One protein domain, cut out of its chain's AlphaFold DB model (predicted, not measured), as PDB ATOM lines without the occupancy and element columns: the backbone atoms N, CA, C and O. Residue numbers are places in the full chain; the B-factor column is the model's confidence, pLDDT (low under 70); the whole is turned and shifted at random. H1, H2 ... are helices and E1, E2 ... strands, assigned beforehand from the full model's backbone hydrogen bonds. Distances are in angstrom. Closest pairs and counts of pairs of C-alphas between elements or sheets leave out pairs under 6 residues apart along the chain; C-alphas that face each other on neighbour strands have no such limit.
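What this domain is: This is residues 172 to 294 of the 298 residues of the protein "GIY-YIG domain-containing protein" of Rheinheimera sp. D18 (UniProt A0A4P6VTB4). A strongly twisted sheet of six strands has one long helix, H2, covering one face along E2 and E3, with H1 folded back beside the first part of H2 as a helical hairpin. The short helices H3 and H4 follow E6 and sit by the E4 and E6 part of the sheet. The printed part has 123 residues, with four named helices and six named strands in the order H1 H2 E1 E2 E3 E4 E5 E6 H3 H4; the sheet's order is E1 - E2 - E3 - E4 - E6 - E5, all antiparallel, and the class is mixed, helices and strands. It is compact, with a radius of gyration of the C-alphas of 13.7 A and spans of 37 by 35 by 29 A.

Where its parts are: H1, residues 172 to 180, begins at C-alpha 172 (39.965, -17.505, 1.578) and is 12.1 A long. H2, residues 183 to 203, is the longest helix, 29.4 A, and ends at C-alpha 203 (60.588, -6.353, -5.567). E1 is residues 206 to 210, 12.6 A; E2 is 225 to 231, 15.2 A; E3 is 237 to 247, 17.1 A, and bends by 114 degrees at residue 240. E4 is residues 254 to 257, E5 270 to 272 and E6 278 to 281. H3, residues 284 to 289, and H4, residues 291 to 294, follow, ending at C-alpha 294 (52.861, -4.236, -22.528).

How they stand to each other: E1 to E4 form a meander, each strand the antiparallel neighbour of the one before. N 208 and O 227 are 2.9 A apart between E1 and E2, N 226 and O 246 2.9 A between E2 and E3, and N 255 and O 245 2.8 A between E3 and E4. E4 pairs with E6 through N 279 and O 256, 2.9 A; E5 and E6, a hairpin, pair through N 271 and O 280, 2.8 A. H2 makes two layers with the sheet, a helix on one face, at a height over the sheet of 9.8 A; it lies over E2 and E3 and runs along the strands, at 2 degrees to E3 on the local plane. H1 and H2 only just touch, with 3 pairs of C-alphas within 8 A, the closest those of Leu 178 and Lys 186, 5.6 A. H2 touches H3 with residues 188 to 192 alone, closest at the C-alphas of Leu 192 and Leu 288, 7.0 A, at a steep tilt of 60 degrees. H1, H3 and H4 each only graze the sheet. In H1 and H3 every O i to N i+4 pair is within hydrogen-bond range, in H2 16 of 17; H4 is too short for one.

The domain as a whole: The C-alphas of Glu 233 and Asp 268 are the farthest apart, 38.9 A. The printed part has no cut. The links E1 to E2 and E4 to E5 are long. Residues 183, 202, 235 and 274 to 275 have pLDDT under 70.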
ATOM      1  N   ASP A 172      41.366 -17.094   1.641       76.12
ATOM      2  CA  ASP A 172      39.965 -17.505   1.578       76.12
ATOM      3  C   ASP A 172      39.158 -16.686   0.558       76.12
ATOM      4  O   ASP A 172      38.365 -17.235  -0.204       76.12
ATOM      5  N   GLU A 173      39.389 -15.372   0.475       79.19
ATOM      6  CA  GLU A 173      38.734 -14.515  -0.520       79.19
ATOM      7  C   GLU A 173      39.264 -14.747  -1.942       79.19
ATOM      8  O   GLU A 173      38.501 -14.665  -2.910       79.19
ATOM      9  N   VAL A 174      40.565 -15.018  -2.082       80.94
ATOM     10  CA  VAL A 174      41.201 -15.312  -3.378       80.94
ATOM     11  C   VAL A 174      40.800 -16.703  -3.872       80.94
ATOM     12  O   VAL A 174      40.520 -16.868  -5.056       80.94
ATOM     13  N   GLU A 175      40.717 -17.677  -2.970       79.62
ATOM     14  CA  GLU A 175      40.258 -19.039  -3.220       79.62
ATOM     15  C   GLU A 175      38.775 -19.047  -3.601       79.62
ATOM     16  O   GLU A 175      38.422 -19.566  -4.656       79.62
ATOM     17  N   ALA A 176      37.921 -18.340  -2.851       81.56
ATOM     18  CA  ALA A 176      36.514 -18.175  -3.210       81.56
ATOM     19  C   ALA A 176      36.332 -17.510  -4.586       81.56
ATOM     20  O   ALA A 176      35.434 -17.881  -5.345       81.56
ATOM     21  N   PHE A 177      37.186 -16.540  -4.940       81.81
ATOM     22  CA  PHE A 177      37.174 -15.961  -6.282       81.81
ATOM     23  C   PHE A 177      37.619 -16.977  -7.342       81.81
ATOM     24  O   PHE A 177      36.908 -17.167  -8.327       81.81
ATOM     25  N   LEU A 178      38.741 -17.666  -7.133       78.88
ATOM     26  CA  LEU A 178      39.236 -18.725  -8.016       78.88
ATOM     27  C   LEU A 178      38.198 -19.830  -8.245       78.88
ATOM     28  O   LEU A 178      38.088 -20.340  -9.357       78.88
ATOM     29  N   ASP A 179      37.428 -20.178  -7.221       79.00
ATOM     30  CA  ASP A 179      36.361 -21.177  -7.293       79.00
ATOM     31  C   ASP A 179      35.094 -20.664  -7.974       79.00
ATOM     32  O   ASP A 179      34.313 -21.453  -8.506       79.00
ATOM     33  N   SER A 180      34.907 -19.344  -8.014       80.38
ATOM     34  CA  SER A 180      33.829 -18.710  -8.779       80.38
ATOM     35  C   SER A 180      34.134 -18.586 -10.280       80.38
ATOM     36  O   SER A 180      33.209 -18.388 -11.071       80.38
ATOM     37  N   LEU A 181      35.407 -18.687 -10.684       76.94
ATOM     38  CA  LEU A 181      35.833 -18.531 -12.076       76.94
ATOM     39  C   LEU A 181      35.581 -19.790 -12.919       76.94
ATOM     40  O   LEU A 181      35.711 -20.925 -12.460       76.94
ATOM     41  N   ALA A 182      35.315 -19.581 -14.212       75.62
ATOM     42  CA  ALA A 182      35.432 -20.644 -15.208       75.62
ATOM     43  C   ALA A 182      36.887 -21.138 -15.285       75.62
ATOM     44  O   ALA A 182      37.808 -20.362 -15.057       75.62
ATOM     45  N   ILE A 183      37.132 -22.400 -15.646       67.44
ATOM     46  CA  ILE A 183      38.493 -22.980 -15.655       67.44
ATOM     47  C   ILE A 183      39.466 -22.177 -16.512       67.44
ATOM     48  O   ILE A 183      40.591 -21.929 -16.083       67.44
ATOM     49  N   GLU A 184      39.042 -21.762 -17.709       70.50
ATOM     50  CA  GLU A 184      39.910 -21.006 -18.613       70.50
ATOM     51  C   GLU A 184      40.320 -19.652 -18.017       70.50
ATOM     52  O   GLU A 184      41.355 -19.104 -18.395       70.50
ATOM     53  N   ASP A 185      39.519 -19.132 -17.089       78.94
ATOM     54  CA  ASP A 185      39.779 -17.923 -16.322       78.94
ATOM     55  C   ASP A 185      40.523 -18.236 -15.013       78.94
ATOM     56  O   ASP A 185      41.398 -17.478 -14.616       78.94
ATOM     57  N   LYS A 186      40.286 -19.389 -14.377       80.50
ATOM     58  CA  LYS A 186      41.034 -19.862 -13.202       80.50
ATOM     59  C   LYS A 186      42.500 -20.109 -13.548       80.50
ATOM     60  O   LYS A 186      43.383 -19.654 -12.824       80.50
ATOM     61  N   GLU A 187      42.781 -20.767 -14.673       80.38
ATOM     62  CA  GLU A 187      44.145 -20.964 -15.180       80.38
ATOM     63  C   GLU A 187      44.778 -19.627 -15.562       80.38
ATOM     64  O   GLU A 187      45.917 -19.341 -15.194       80.38
ATOM     65  N   LEU A 188      44.023 -18.776 -16.262       85.25
ATOM     66  CA  LEU A 188      44.503 -17.462 -16.662       85.25
ATOM     67  C   LEU A 188      44.851 -16.595 -15.450       85.25
ATOM     68  O   LEU A 188      45.911 -15.973 -15.431       85.25
ATOM     69  N   PHE A 189      43.998 -16.597 -14.428       90.00
ATOM     70  CA  PHE A 189      44.232 -15.907 -13.168       90.00
ATOM     71  C   PHE A 189      45.385 -16.534 -12.390       90.00
ATOM     72  O   PHE A 189      46.195 -15.797 -11.850       90.00
ATOM     73  N   SER A 190      45.518 -17.861 -12.367       85.06
ATOM     74  CA  SER A 190      46.628 -18.550 -11.691       85.06
ATOM     75  C   SER A 190      47.969 -18.217 -12.342       85.06
ATOM     76  O   SER A 190      48.930 -17.882 -11.655       85.06
ATOM     77  N   ARG A 191      48.037 -18.217 -13.678       86.38
ATOM     78  CA  ARG A 191      49.227 -17.788 -14.429       86.38
ATOM     79  C   ARG A 191      49.537 -16.318 -14.197       86.38
ATOM     80  O   ARG A 191      50.696 -15.960 -14.014       86.38
ATOM     81  N   LEU A 192      48.504 -15.480 -14.178       89.62
ATOM     82  CA  LEU A 192      48.643 -14.067 -13.864       89.62
ATOM     83  C   LEU A 192      49.179 -13.867 -12.447       89.62
ATOM     84  O   LEU A 192      50.154 -13.156 -12.265       89.62
ATOM     85  N   LEU A 193      48.591 -14.538 -11.462       89.69
ATOM     86  CA  LEU A 193      49.000 -14.502 -10.067       89.69
ATOM     87  C   LEU A 193      50.434 -15.010  -9.893       89.69
ATOM     88  O   LEU A 193      51.208 -14.345  -9.220       89.69
ATOM     89  N   THR A 194      50.812 -16.112 -10.551       87.44
ATOM     90  CA  THR A 194      52.195 -16.625 -10.563       87.44
ATOM     91  C   THR A 194      53.151 -15.577 -11.105       87.44
ATOM     92  O   THR A 194      54.110 -15.224 -10.433       87.44
ATOM     93  N   TRP A 195      52.845 -15.002 -12.272       87.25
ATOM     94  CA  TRP A 195      53.668 -13.953 -12.872       87.25
ATOM     95  C   TRP A 195      53.843 -12.753 -11.928       87.25
ATOM     96  O   TRP A 195      54.946 -12.226 -11.782       87.25
ATOM     97  N   VAL A 196      52.775 -12.343 -11.235       88.31
ATOM     98  CA  VAL A 196      52.862 -11.271 -10.237       88.31
ATOM     99  C   VAL A 196      53.683 -11.687  -9.016       88.31
ATOM    100  O   VAL A 196      54.440 -10.869  -8.498       88.31
ATOM    101  N   LEU A 197      53.544 -12.923  -8.535       84.88
ATOM    102  CA  LEU A 197      54.287 -13.439  -7.385       84.88
ATOM    103  C   LEU A 197      55.782 -13.583  -7.685       84.88
ATOM    104  O   LEU A 197      56.597 -13.187  -6.852       84.88
ATOM    105  N   ASP A 198      56.143 -14.045  -8.879       83.50
ATOM    106  CA  ASP A 198      57.529 -14.114  -9.348       83.50
ATOM    107  C   ASP A 198      58.144 -12.713  -9.425       83.50
ATOM    108  O   ASP A 198      59.240 -12.470  -8.915       83.50
ATOM    109  N   LEU A 199      57.401 -11.747  -9.975       81.12
ATOM    110  CA  LEU A 199      57.817 -10.349  -9.947       81.12
ATOM    111  C   LEU A 199      57.961  -9.852  -8.498       81.12
ATOM    112  O   LEU A 199      58.928  -9.164  -8.162       81.12
ATOM    113  N   ASN A 200      57.033 -10.224  -7.617       77.06
ATOM    114  CA  ASN A 200      57.047  -9.813  -6.221       77.06
ATOM    115  C   ASN A 200      58.265 -10.345  -5.454       77.06
ATOM    116  O   ASN A 200      58.827  -9.620  -4.632       77.06
ATOM    117  N   ALA A 201      58.701 -11.571  -5.750       71.31
ATOM    118  CA  ALA A 201      59.894 -12.168  -5.158       71.31
ATOM    119  C   ALA A 201      61.152 -11.313  -5.394       71.31
ATOM    120  O   ALA A 201      62.061 -11.320  -4.568       71.31
ATOM    121  N   THR A 202      61.182 -10.521  -6.473       69.44
ATOM    122  CA  THR A 202      62.297  -9.612  -6.787       69.44
ATOM    123  C   THR A 202      62.134  -8.191  -6.235       69.44
ATOM    124  O   THR A 202      63.125  -7.476  -6.092       69.44
ATOM    125  N   LYS A 203      60.902  -7.750  -5.937       70.12
ATOM    126  CA  LYS A 203      60.588  -6.353  -5.567       70.12
ATOM    127  C   LYS A 203      60.125  -6.171  -4.114       70.12
ATOM    128  O   LYS A 203      59.972  -5.031  -3.690       70.12
ATOM    129  N   HIS A 204      59.903  -7.253  -3.362       75.00
ATOM    130  CA  HIS A 204      59.458  -7.245  -1.958       75.00
ATOM    131  C   HIS A 204      58.182  -6.422  -1.691       75.00
ATOM    132  O   HIS A 204      58.071  -5.728  -0.679       75.00
ATOM    133  N   LEU A 205      57.194  -6.489  -2.584       81.25
ATOM    134  CA  LEU A 205      55.917  -5.811  -2.382       81.25
ATOM    135  C   LEU A 205      55.058  -6.586  -1.382       81.25
ATOM    136  O   LEU A 205      55.051  -7.819  -1.305       81.25
ATOM    137  N   SER A 206      54.280  -5.825  -0.630       83.31
ATOM    138  CA  SER A 206      53.238  -6.345   0.240       83.31
ATOM    139  C   SER A 206      51.932  -6.514  -0.540       83.31
ATOM    140  O   SER A 206      51.707  -5.882  -1.577       83.31
ATOM    141  N   GLN A 207      51.060  -7.381  -0.034       87.62
ATOM    142  CA  GLN A 207      49.819  -7.791  -0.690       87.62
ATOM    143  C   GLN A 207      48.616  -7.384   0.155       87.62
ATOM    144  O   GLN A 207      48.677  -7.417   1.384       87.62
ATOM    145  N   LYS A 208      47.512  -6.994  -0.485       85.25
ATOM    146  CA  LYS A 208      46.260  -6.696   0.221       85.25
ATOM    147  C   LYS A 208      45.046  -6.800  -0.691       85.25
ATOM    148  O   LYS A 208      45.074  -6.272  -1.803       85.25
ATOM    149  N   VAL A 209      43.960  -7.390  -0.196       86.25
ATOM    150  CA  VAL A 209      42.641  -7.301  -0.835       86.25
ATOM    151  C   VAL A 209      42.003  -5.953  -0.493       86.25
ATOM    152  O   VAL A 209      41.965  -5.533   0.664       86.25
ATOM    153  N   ILE A 210      41.546  -5.230  -1.513       83.38
ATOM    154  CA  ILE A 210      40.946  -3.899  -1.374       83.38
ATOM    155  C   ILE A 210      39.588  -3.911  -2.063       83.38
ATOM    156  O   ILE A 210      39.496  -4.322  -3.214       83.38
ATOM    157  N   GLY A 211      38.549  -3.404  -1.390       79.50
ATOM    158  CA  GLY A 211      37.158  -3.379  -1.877       79.50
ATOM    159  C   GLY A 211      36.888  -2.497  -3.102       79.50
ATOM    160  O   GLY A 211      35.742  -2.346  -3.496       79.50
ATOM    161  N   GLY A 212      37.930  -1.906  -3.692       82.00
ATOM    162  CA  GLY A 212      37.869  -1.185  -4.956       82.00
ATOM    163  C   GLY A 212      38.326   0.265  -4.892       82.00
ATOM    164  O   GLY A 212      38.302   0.929  -3.856       82.00
ATOM    165  N   TYR A 213      38.781   0.753  -6.045       78.06
ATOM    166  CA  TYR A 213      39.231   2.128  -6.240       78.06
ATOM    167  C   TYR A 213      38.446   2.807  -7.352       78.06
ATOM    168  O   TYR A 213      38.125   2.201  -8.377       78.06
ATOM    169  N   THR A 214      38.213   4.103  -7.181       77.12
ATOM    170  CA  THR A 214      37.788   4.979  -8.270       77.12
ATOM    171  C   THR A 214      38.997   5.388  -9.123       77.12
ATOM    172  O   THR A 214      40.152   5.296  -8.697       77.12
ATOM    173  N   GLY A 215      38.751   5.789 -10.370       74.25
ATOM    174  CA  GLY A 215      39.809   6.194 -11.302       74.25
ATOM    175  C   GLY A 215      40.622   5.028 -11.870       74.25
ATOM    176  O   GLY A 215      41.800   5.202 -12.169       74.25
ATOM    177  N   GLN A 216      40.020   3.842 -11.995       82.56
ATOM    178  CA  GLN A 216      40.615   2.697 -12.701       82.56
ATOM    179  C   GLN A 216      40.063   2.593 -14.139       82.56
ATOM    180  O   GLN A 216      39.038   3.225 -14.440       82.56
ATOM    181  N   PRO A 217      40.700   1.801 -15.026       83.69
ATOM    182  CA  PRO A 217      40.145   1.456 -16.335       83.69
ATOM    183  C   PRO A 217      38.699   0.951 -16.237       83.69
ATOM    184  O   PRO A 217      38.309   0.361 -15.229       83.69
ATOM    185  N   LEU A 218      37.892   1.207 -17.275       76.25
ATOM    186  CA  LEU A 218      36.422   1.129 -17.227       76.25
ATOM    187  C   LEU A 218      35.893  -0.181 -16.620       76.25
ATOM    188  O   LEU A 218      35.004  -0.148 -15.777       76.25
ATOM    189  N   LYS A 219      36.483  -1.318 -17.001       80.00
ATOM    190  CA  LYS A 219      36.060  -2.655 -16.560       80.00
ATOM    191  C   LYS A 219      36.473  -3.016 -15.129       80.00
ATOM    192  O   LYS A 219      36.020  -4.042 -14.637       80.00
ATOM    193  N   MET A 220      37.313  -2.196 -14.492       82.56
ATOM    194  CA  MET A 220      37.972  -2.458 -13.200       82.56
ATOM    195  C   MET A 220      37.667  -1.386 -12.140       82.56
ATOM    196  O   MET A 220      38.111  -1.470 -10.997       82.56
ATOM    197  N   ASN A 221      36.921  -0.342 -12.502       83.50
ATOM    198  CA  ASN A 221      36.614   0.774 -11.612       83.50
ATOM    199  C   ASN A 221      35.583   0.391 -10.547       83.50
ATOM    200  O   ASN A 221      34.463   0.023 -10.880       83.50
ATOM    201  N   GLY A 222      35.949   0.564  -9.275       83.94
ATOM    202  CA  GLY A 222      35.103   0.230  -8.127       83.94
ATOM    203  C   GLY A 222      35.053  -1.259  -7.779       83.94
ATOM    204  O   GLY A 222      34.349  -1.609  -6.844       83.94
ATOM    205  N   LYS A 223      35.803  -2.108  -8.490       87.12
ATOM    206  CA  LYS A 223      35.830  -3.556  -8.261       87.12
ATOM    207  C   LYS A 223      36.846  -3.950  -7.208       87.12
ATOM    208  O   LYS A 223      37.916  -3.337  -7.134       87.12
ATOM    209  N   ARG A 224      36.552  -5.003  -6.447       89.19
ATOM    210  CA  ARG A 224      37.492  -5.599  -5.498       89.19
ATOM    211  C   ARG A 224      38.732  -6.131  -6.217       89.19
ATOM    212  O   ARG A 224      38.646  -6.743  -7.281       89.19
ATOM    213  N   MET A 225      39.903  -5.879  -5.635       90.44
ATOM    214  CA  MET A 225      41.192  -6.201  -6.247       90.44
ATOM    215  C   MET A 225      42.209  -6.717  -5.231       90.44
ATOM    216  O   MET A 225      42.343  -6.156  -4.141       90.44
ATOM    217  N   LEU A 226      43.007  -7.705  -5.636       91.12
ATOM    218  CA  LEU A 226      44.255  -8.063  -4.967       91.12
ATOM    219  C   LEU A 226      45.348  -7.088  -5.420       91.12
ATOM    220  O   LEU A 226      45.684  -7.018  -6.600       91.12
ATOM    221  N   THR A 227      45.873  -6.296  -4.492       90.19
ATOM    222  CA  THR A 227      46.824  -5.213  -4.767       90.19
ATOM    223  C   THR A 227      48.216  -5.557  -4.256       90.19
ATOM    224  O   THR A 227      48.369  -5.925  -3.094       90.19
ATOM    225  N   PHE A 228      49.222  -5.332  -5.105       90.75
ATOM    226  CA  PHE A 228      50.645  -5.451  -4.795       90.75
ATOM    227  C   PHE A 228      51.264  -4.051  -4.732       90.75
ATOM    228  O   PHE A 228      51.278  -3.310  -5.726       90.75
ATOM    229  N   ALA A 229      51.718  -3.659  -3.541       88.81
ATOM    230  CA  ALA A 229      52.232  -2.324  -3.258       88.81
ATOM    231  C   ALA A 229      53.161  -2.313  -2.039       88.81
ATOM    232  O   ALA A 229      53.141  -3.228  -1.220       88.81
ATOM    233  N   GLU A 230      53.906  -1.228  -1.856       84.62
ATOM    234  CA  GLU A 230      54.473  -0.905  -0.543       84.62
ATOM    235  C   GLU A 230      53.400  -0.202   0.296       84.62
ATOM    236  O   GLU A 230      52.835   0.820  -0.116       84.62
ATOM    237  N   PHE A 231      53.088  -0.753   1.469       78.50
ATOM    238  CA  PHE A 231      52.129  -0.164   2.400       78.50
ATOM    239  C   PHE A 231      52.873   0.520   3.547       78.50
ATOM    240  O   PHE A 231      53.804  -0.040   4.115       78.50
ATOM    241  N   GLY A 232      52.444   1.730   3.904       75.44
ATOM    242  CA  GLY A 232      52.912   2.390   5.122       75.44
ATOM    243  C   GLY A 232      52.252   1.800   6.372       75.44
ATOM    244  O   GLY A 232      51.279   1.052   6.279       75.44
ATOM    245  N   GLU A 233      52.704   2.225   7.553       72.44
ATOM    246  CA  GLU A 233      52.261   1.719   8.869       72.44
ATOM    247  C   GLU A 233      50.735   1.737   9.086       72.44
ATOM    248  O   GLU A 233      50.187   0.932   9.831       72.44
ATOM    249  N   LYS A 234      50.016   2.630   8.395       73.62
ATOM    250  CA  LYS A 234      48.548   2.752   8.463       73.62
ATOM    251  C   LYS A 234      47.802   1.819   7.494       73.62
ATOM    252  O   LYS A 234      46.609   2.007   7.258       73.62
ATOM    253  N   GLY A 235      48.495   0.867   6.865       68.25
ATOM    254  CA  GLY A 235      47.916  -0.122   5.950       68.25
ATOM    255  C   GLY A 235      47.394   0.455   4.629       68.25
ATOM    256  O   GLY A 235      46.580  -0.191   3.958       68.25
ATOM    257  N   ARG A 236      47.829   1.671   4.267       74.12
ATOM    258  CA  ARG A 236      47.564   2.326   2.975       74.12
ATOM    259  C   ARG A 236      48.804   2.231   2.095       74.12
ATOM    260  O   ARG A 236      49.912   2.398   2.599       74.12
ATOM    261  N   ALA A 237      48.601   1.985   0.802       77.38
ATOM    262  CA  ALA A 237      49.691   2.013  -0.164       77.38
ATOM    263  C   ALA A 237      50.354   3.397  -0.136       77.38
ATOM    264  O   ALA A 237      49.651   4.415  -0.119       77.38
ATOM    265  N   LEU A 238      51.685   3.434  -0.104       81.06
ATOM    266  CA  LEU A 238      52.429   4.683  -0.189       81.06
ATOM    267  C   LEU A 238      52.155   5.360  -1.548       81.06
ATOM    268  O   LEU A 238      51.829   4.682  -2.534       81.06
ATOM    269  N   PRO A 239      52.248   6.700  -1.630       77.06
ATOM    270  CA  PRO A 239      52.078   7.412  -2.891       77.06
ATOM    271  C   PRO A 239      52.991   6.834  -3.977       77.06
ATOM    272  O   PRO A 239      54.181   6.650  -3.754       77.06
ATOM    273  N   ASN A 240      52.425   6.541  -5.150       77.38
ATOM    274  CA  ASN A 240      53.134   5.946  -6.290       77.38
ATOM    275  C   ASN A 240      53.832   4.606  -5.994       77.38
ATOM    276  O   ASN A 240      54.726   4.222  -6.740       77.38
ATOM    277  N   ALA A 241      53.439   3.883  -4.942       84.38
ATOM    278  CA  ALA A 241      54.096   2.637  -4.546       84.38
ATOM    279  C   ALA A 241      53.290   1.370  -4.862       84.38
ATOM    280  O   ALA A 241      53.746   0.261  -4.594       84.38
ATOM    281  N   TRP A 242      52.100   1.509  -5.454       87.25
ATOM    282  CA  TRP A 242      51.405   0.363  -6.035       87.25
ATOM    283  C   TRP A 242      52.017   0.012  -7.391       87.25
ATOM    284  O   TRP A 242      52.474   0.890  -8.130       87.25
ATOM    285  N   ARG A 243      52.070  -1.283  -7.695       88.56
ATOM    286  CA  ARG A 243      52.710  -1.803  -8.909       88.56
ATOM    287  C   ARG A 243      51.743  -2.601  -9.755       88.56
ATOM    288  O   ARG A 243      51.734  -2.436 -10.968       88.56
ATOM    289  N   ILE A 244      50.929  -3.446  -9.125       92.31
ATOM    290  CA  ILE A 244      50.012  -4.343  -9.830       92.31
ATOM    291  C   ILE A 244      48.721  -4.491  -9.034       92.31
ATOM    292  O   ILE A 244      48.735  -4.514  -7.800       92.31
ATOM    293  N   ARG A 245      47.598  -4.602  -9.743       91.94
ATOM    294  CA  ARG A 245      46.314  -5.014  -9.173       91.94
ATOM    295  C   ARG A 245      45.680  -6.090 -10.028       91.94
ATOM    296  O   ARG A 245      45.660  -5.956 -11.249       91.94
ATOM    297  N   LEU A 246      45.138  -7.109  -9.381       93.06
ATOM    298  CA  LEU A 246      44.393  -8.189 -10.013       93.06
ATOM    299  C   LEU A 246      42.920  -8.066  -9.641       93.06
ATOM    300  O   LEU A 246      42.607  -7.858  -8.470       93.06
ATOM    301  N   SER A 247      42.024  -8.175 -10.621       90.31
ATOM    302  CA  SER A 247      40.577  -8.173 -10.368       90.31
ATOM    303  C   SER A 247      40.161  -9.422  -9.601       90.31
ATOM    304  O   SER A 247      40.587 -10.516  -9.959       90.31
ATOM    305  N   LEU A 248      39.300  -9.254  -8.596       88.50
ATOM    306  CA  LEU A 248      38.626 -10.346  -7.886       88.50
ATOM    307  C   LEU A 248      37.111 -10.357  -8.167       88.50
ATOM    308  O   LEU A 248      36.330 -10.822  -7.335       88.50
ATOM    309  N   GLU A 249      36.691  -9.786  -9.305       83.00
ATOM    310  CA  GLU A 249      35.288  -9.672  -9.725       83.00
ATOM    311  C   GLU A 249      35.105  -9.759 -11.251       83.00
ATOM    312  O   GLU A 249      35.892  -9.186 -12.011       83.00
ATOM    313  N   ASP A 250      33.998 -10.389 -11.667       70.81
ATOM    314  CA  ASP A 250      33.425 -10.578 -13.017       70.81
ATOM    315  C   ASP A 250      34.322 -11.169 -14.118       70.81
ATOM    316  O   ASP A 250      33.819 -11.883 -14.975       70.81
ATOM    317  N   ASN A 251      35.607 -10.811 -14.175       77.75
ATOM    318  CA  ASN A 251      36.563 -11.212 -15.203       77.75
ATOM    319  C   ASN A 251      37.997 -11.145 -14.664       77.75
ATOM    320  O   ASN A 251      38.336 -10.271 -13.860       77.75
ATOM    321  N   VAL A 252      38.867 -12.003 -15.197       87.44
ATOM    322  CA  VAL A 252      40.313 -11.930 -14.961       87.44
ATOM    323  C   VAL A 252      40.861 -10.663 -15.592       87.44
ATOM    324  O   VAL A 252      40.682 -10.412 -16.783       87.44
ATOM    325  N   GLY A 253      41.550  -9.860 -14.793       91.50
ATOM    326  CA  GLY A 253      42.099  -8.592 -15.243       91.50
ATOM    327  C   GLY A 253      43.313  -8.194 -14.430       91.50
ATOM    328  O   GLY A 253      43.394  -8.484 -13.236       91.50
ATOM    329  N   VAL A 254      44.232  -7.493 -15.090       92.88
ATOM    330  CA  VAL A 254      45.387  -6.848 -14.467       92.88
ATOM    331  C   VAL A 254      45.335  -5.355 -14.735       92.88
ATOM    332  O   VAL A 254      45.038  -4.922 -15.850       92.88
ATOM    333  N   VAL A 255      45.616  -4.562 -13.710       93.06
ATOM    334  CA  VAL A 255      45.766  -3.113 -13.817       93.06
ATOM    335  C   VAL A 255      47.184  -2.739 -13.416       93.06
ATOM    336  O   VAL A 255      47.698  -3.197 -12.391       93.06
ATOM    337  N   LEU A 256      47.793  -1.889 -14.235       92.94
ATOM    338  CA  LEU A 256      49.173  -1.436 -14.118       92.94
ATOM    339  C   LEU A 256      49.223   0.101 -14.114       92.94
ATOM    340  O   LEU A 256      48.398   0.739 -14.777       92.94
ATOM    341  N   PRO A 257      50.165   0.721 -13.385       91.81
ATOM    342  CA  PRO A 257      50.448   2.148 -13.494       91.81
ATOM    343  C   PRO A 257      50.870   2.536 -14.911       91.81
ATOM    344  O   PRO A 257      51.643   1.826 -15.549       91.81
ATOM    345  N   LEU A 258      50.402   3.691 -15.387       91.12
ATOM    346  CA  LEU A 258      50.713   4.185 -16.732       91.12
ATOM    347  C   LEU A 258      52.214   4.433 -16.937       91.12
ATOM    348  O   LEU A 258      52.705   4.238 -18.043       91.12
ATOM    349  N   ASP A 259      52.942   4.767 -15.870       90.31
ATOM    350  CA  ASP A 259      54.399   4.966 -15.894       90.31
ATOM    351  C   ASP A 259      55.173   3.688 -16.273       90.31
ATOM    352  O   ASP A 259      56.331   3.768 -16.673       90.31
ATOM    353  N   PHE A 260      54.534   2.514 -16.180       91.25
ATOM    354  CA  PHE A 260      55.104   1.245 -16.632       91.25
ATOM    355  C   PHE A 260      54.618   0.815 -18.016       91.25
ATOM    356  O   PHE A 260      55.025  -0.241 -18.481       91.25
ATOM    357  N   LYS A 261      53.756   1.577 -18.699       94.00
ATOM    358  CA  LYS A 261      53.313   1.222 -20.055       94.00
ATOM    359  C   LYS A 261      54.518   1.217 -20.997       94.00
ATOM    360  O   LYS A 261      55.267   2.192 -21.056       94.00
ATOM    361  N   SER A 262      54.672   0.148 -21.776       94.19
ATOM    362  CA  SER A 262      55.690   0.107 -22.828       94.19
ATOM    363  C   SER A 262      55.488   1.271 -23.820       94.19
ATOM    364  O   SER A 262      54.361   1.486 -24.290       94.19
ATOM    365  N   PRO A 263      56.549   2.022 -24.182       90.06
ATOM    366  CA  PRO A 263      56.453   3.123 -25.144       90.06
ATOM    367  C   PRO A 263      55.977   2.685 -26.533       90.06
ATOM    368  O   PRO A 263      55.427   3.493 -27.273       90.06
ATOM    369  N   THR A 264      56.187   1.412 -26.878       90.44
ATOM    370  CA  THR A 264      55.829   0.826 -28.180       90.44
ATOM    371  C   THR A 264      54.435   0.200 -28.194       90.44
ATOM    372  O   THR A 264      53.981  -0.243 -29.245       90.44
ATOM    373  N   LEU A 265      53.737   0.168 -27.052       91.62
ATOM    374  CA  LEU A 265      52.424  -0.458 -26.943       91.62
ATOM    375  C   LEU A 265      51.337   0.377 -27.625       91.62
ATOM    376  O   LEU A 265      51.061   1.508 -27.204       91.62
ATOM    377  N   GLU A 266      50.674  -0.237 -28.601       89.88
ATOM    378  CA  GLU A 266      49.515   0.312 -29.304       89.88
ATOM    379  C   GLU A 266      48.333   0.543 -28.340       89.88
ATOM    380  O   GLU A 266      48.038  -0.273 -27.461       89.88
ATOM    381  N   GLU A 267      47.669   1.695 -28.467       87.38
ATOM    382  CA  GLU A 267      46.590   2.101 -27.552       87.38
ATOM    383  C   GLU A 267      45.330   1.240 -27.688       87.38
ATOM    384  O   GLU A 267      44.561   1.099 -26.738       87.38
ATOM    385  N   ASP A 268      45.106   0.629 -28.849       89.94
ATOM    386  CA  ASP A 268      43.954  -0.227 -29.110       89.94
ATOM    387  C   ASP A 268      44.023  -1.567 -28.356       89.94
ATOM    388  O   ASP A 268      42.976  -2.172 -28.119       89.94
ATOM    389  N   LEU A 269      45.204  -1.988 -27.893       90.31
ATOM    390  CA  LEU A 269      45.412  -3.206 -27.103       90.31
ATOM    391  C   LEU A 269      45.125  -3.029 -25.604       90.31
ATOM    392  O   LEU A 269      45.088  -4.016 -24.857       90.31
ATOM    393  N   VAL A 270      44.910  -1.794 -25.144       92.12
ATOM    394  CA  VAL A 270      44.728  -1.462 -23.726       92.12
ATOM    395  C   VAL A 270      43.484  -0.617 -23.478       92.12
ATOM    396  O   VAL A 270      43.067   0.198 -24.293       92.12
ATOM    397  N   ASP A 271      42.876  -0.807 -22.315       88.75
ATOM    398  CA  ASP A 271      41.876   0.096 -21.770       88.75
ATOM    399  C   ASP A 271      42.591   1.157 -20.920       88.75
ATOM    400  O   ASP A 271      43.124   0.868 -19.842       88.75
ATOM    401  N   ILE A 272      42.580   2.402 -21.403       85.56
ATOM    402  CA  ILE A 272      43.024   3.594 -20.673       85.56
ATOM    403  C   ILE A 272      41.801   4.489 -20.495       85.56
ATOM    404  O   ILE A 272      41.114   4.825 -21.458       85.56
ATOM    405  N   LYS A 273      41.499   4.886 -19.257       75.25
ATOM    406  CA  LYS A 273      40.438   5.866 -18.999       75.25
ATOM    407  C   LYS A 273      41.048   7.268 -18.945       75.25
ATOM    408  O   LYS A 273      42.099   7.464 -18.334       75.25
ATOM    409  N   TYR A 274      40.380   8.248 -19.552       59.19
ATOM    410  CA  TYR A 274      40.810   9.652 -19.538       59.19
ATOM    411  C   TYR A 274      41.069  10.137 -18.097       59.19
ATOM    412  O   TYR A 274      40.266   9.862 -17.201       59.19
ATOM    413  N   ASN A 275      42.194  10.824 -17.868       66.00
ATOM    414  CA  ASN A 275      42.680  11.271 -16.551       66.00
ATOM    415  C   ASN A 275      42.978  10.162 -15.520       66.00
ATOM    416  O   ASN A 275      43.035  10.437 -14.319       66.00
ATOM    417  N   THR A 276      43.194   8.917 -15.952       73.81
ATOM    418  CA  THR A 276      43.693   7.855 -15.063       73.81
ATOM    419  C   THR A 276      45.191   7.641 -15.249       73.81
ATOM    420  O   THR A 276      45.707   7.703 -16.360       73.81
ATOM    421  N   LYS A 277      45.904   7.381 -14.147       86.38
ATOM    422  CA  LYS A 277      47.333   7.011 -14.149       86.38
ATOM    423  C   LYS A 277      47.524   5.495 -14.256       86.38
ATOM    424  O   LYS A 277      48.451   4.944 -13.668       86.38
ATOM    425  N   ALA A 278      46.600   4.809 -14.918       90.50
ATOM    426  CA  ALA A 278      46.562   3.358 -14.969       90.50
ATOM    427  C   ALA A 278      46.032   2.867 -16.315       90.50
ATOM    428  O   ALA A 278      45.211   3.530 -16.949       90.50
ATOM    429  N   PHE A 279      46.468   1.679 -16.707       92.69
ATOM    430  CA  PHE A 279      45.982   0.983 -17.888       92.69
ATOM    431  C   PHE A 279      45.713  -0.487 -17.564       92.69
ATOM    432  O   PHE A 279      46.204  -1.023 -16.567       92.69
ATOM    433  N   SER A 280      44.911  -1.135 -18.404       93.25
ATOM    434  CA  SER A 280      44.652  -2.572 -18.330       93.25
ATOM    435  C   SER A 280      44.725  -3.179 -19.732       93.25
ATOM    436  O   SER A 280      44.124  -2.618 -20.647       93.25
ATOM    437  N   PRO A 281      45.445  -4.291 -19.954       93.44
ATOM    438  CA  PRO A 281      45.383  -5.015 -21.220       93.44
ATOM    439  C   PRO A 281      43.952  -5.468 -21.528       93.44
ATOM    440  O   PRO A 281      43.289  -6.057 -20.673       93.44
ATOM    441  N   LYS A 282      43.476  -5.259 -22.763       91.81
ATOM    442  CA  LYS A 282      42.154  -5.761 -23.187       91.81
ATOM    443  C   LYS A 282      42.112  -7.287 -23.277       91.81
ATOM    444  O   LYS A 282      41.038  -7.872 -23.145       91.81
ATOM    445  N   ASN A 283      43.266  -7.916 -23.510       91.69
ATOM    446  CA  ASN A 283      43.434  -9.361 -23.588       91.69
ATOM    447  C   ASN A 283      44.559  -9.819 -22.646       91.69
ATOM    448  O   ASN A 283      45.742  -9.666 -22.944       91.69
ATOM    449  N   VAL A 284      44.183 -10.413 -21.513       91.19
ATOM    450  CA  VAL A 284      45.132 -10.916 -20.506       91.19
ATOM    451  C   VAL A 284      45.953 -12.106 -21.026       91.19
ATOM    452  O   VAL A 284      47.092 -12.287 -20.602       91.19
ATOM    453  N   ARG A 285      45.425 -12.899 -21.971       90.69
ATOM    454  CA  ARG A 285      46.179 -14.008 -22.585       90.69
ATOM    455  C   ARG A 285      47.325 -13.492 -23.449       90.69
ATOM    456  O   ARG A 285      48.418 -14.037 -23.349       90.69
ATOM    457  N   ASP A 286      47.083 -12.447 -24.244       91.25
ATOM    458  CA  ASP A 286      48.136 -11.798 -25.045       91.25
ATOM    459  C   ASP A 286      49.192 -11.166 -24.133       91.25
ATOM    460  O   ASP A 286      50.384 -11.393 -24.308       91.25
ATOM    461  N   PHE A 287      48.741 -10.476 -23.079       93.75
ATOM    462  CA  PHE A 287      49.625  -9.916 -22.059       93.75
ATOM    463  C   PHE A 287      50.538 -10.969 -21.419       93.75
ATOM    464  O   PHE A 287      51.729 -10.738 -21.288       93.75
ATOM    465  N   LEU A 288      50.010 -12.131 -21.029       91.12
ATOM    466  CA  LEU A 288      50.818 -13.185 -20.406       91.12
ATOM    467  C   LEU A 288      51.711 -13.947 -21.385       91.12
ATOM    468  O   LEU A 288      52.635 -14.627 -20.940       91.12
ATOM    469  N   ALA A 289      51.422 -13.893 -22.685       91.00
ATOM    470  CA  ALA A 289      52.286 -14.474 -23.705       91.00
ATOM    471  C   ALA A 289      53.547 -13.623 -23.919       91.00
ATOM    472  O   ALA A 289      54.621 -14.180 -24.127       91.00
ATOM    473  N   ASP A 290      53.418 -12.298 -23.818       91.12
ATOM    474  CA  ASP A 290      54.530 -11.353 -23.913       91.12
ATOM    475  C   ASP A 290      54.276 -10.117 -23.028       91.12
ATOM    476  O   ASP A 290      53.773  -9.093 -23.502       91.12
ATOM    477  N   PRO A 291      54.606 -10.169 -21.724       92.19
ATOM    478  CA  PRO A 291      54.319  -9.037 -20.852       92.19
ATOM    479  C   PRO A 291      55.229  -7.831 -21.138       92.19
ATOM    480  O   PRO A 291      54.819  -6.700 -20.882       92.19
ATOM    481  N   GLN A 292      56.422  -8.031 -21.720       91.38
ATOM    482  CA  GLN A 292      57.361  -6.945 -22.054       91.38
ATOM    483  C   GLN A 292      56.831  -6.047 -23.176       91.38
ATOM    484  O   GLN A 292      57.064  -4.835 -23.162       91.38
ATOM    485  N   LYS A 293      56.035  -6.603 -24.100       93.88
ATOM    486  CA  LYS A 293      55.263  -5.816 -25.076       93.88
ATOM    487  C   LYS A 293      54.369  -4.772 -24.404       93.88
ATOM    488  O   LYS A 293      54.174  -3.688 -24.947       93.88
ATOM    489  N   TYR A 294      53.833  -5.078 -23.223       94.50
ATOM    490  CA  TYR A 294      52.861  -4.236 -22.528       94.50
ATOM    491  C   TYR A 294      53.468  -3.362 -21.433       94.50
ATOM    492  O   TYR A 294      53.011  -2.233 -21.235       94.50
TER     493      TYR A 294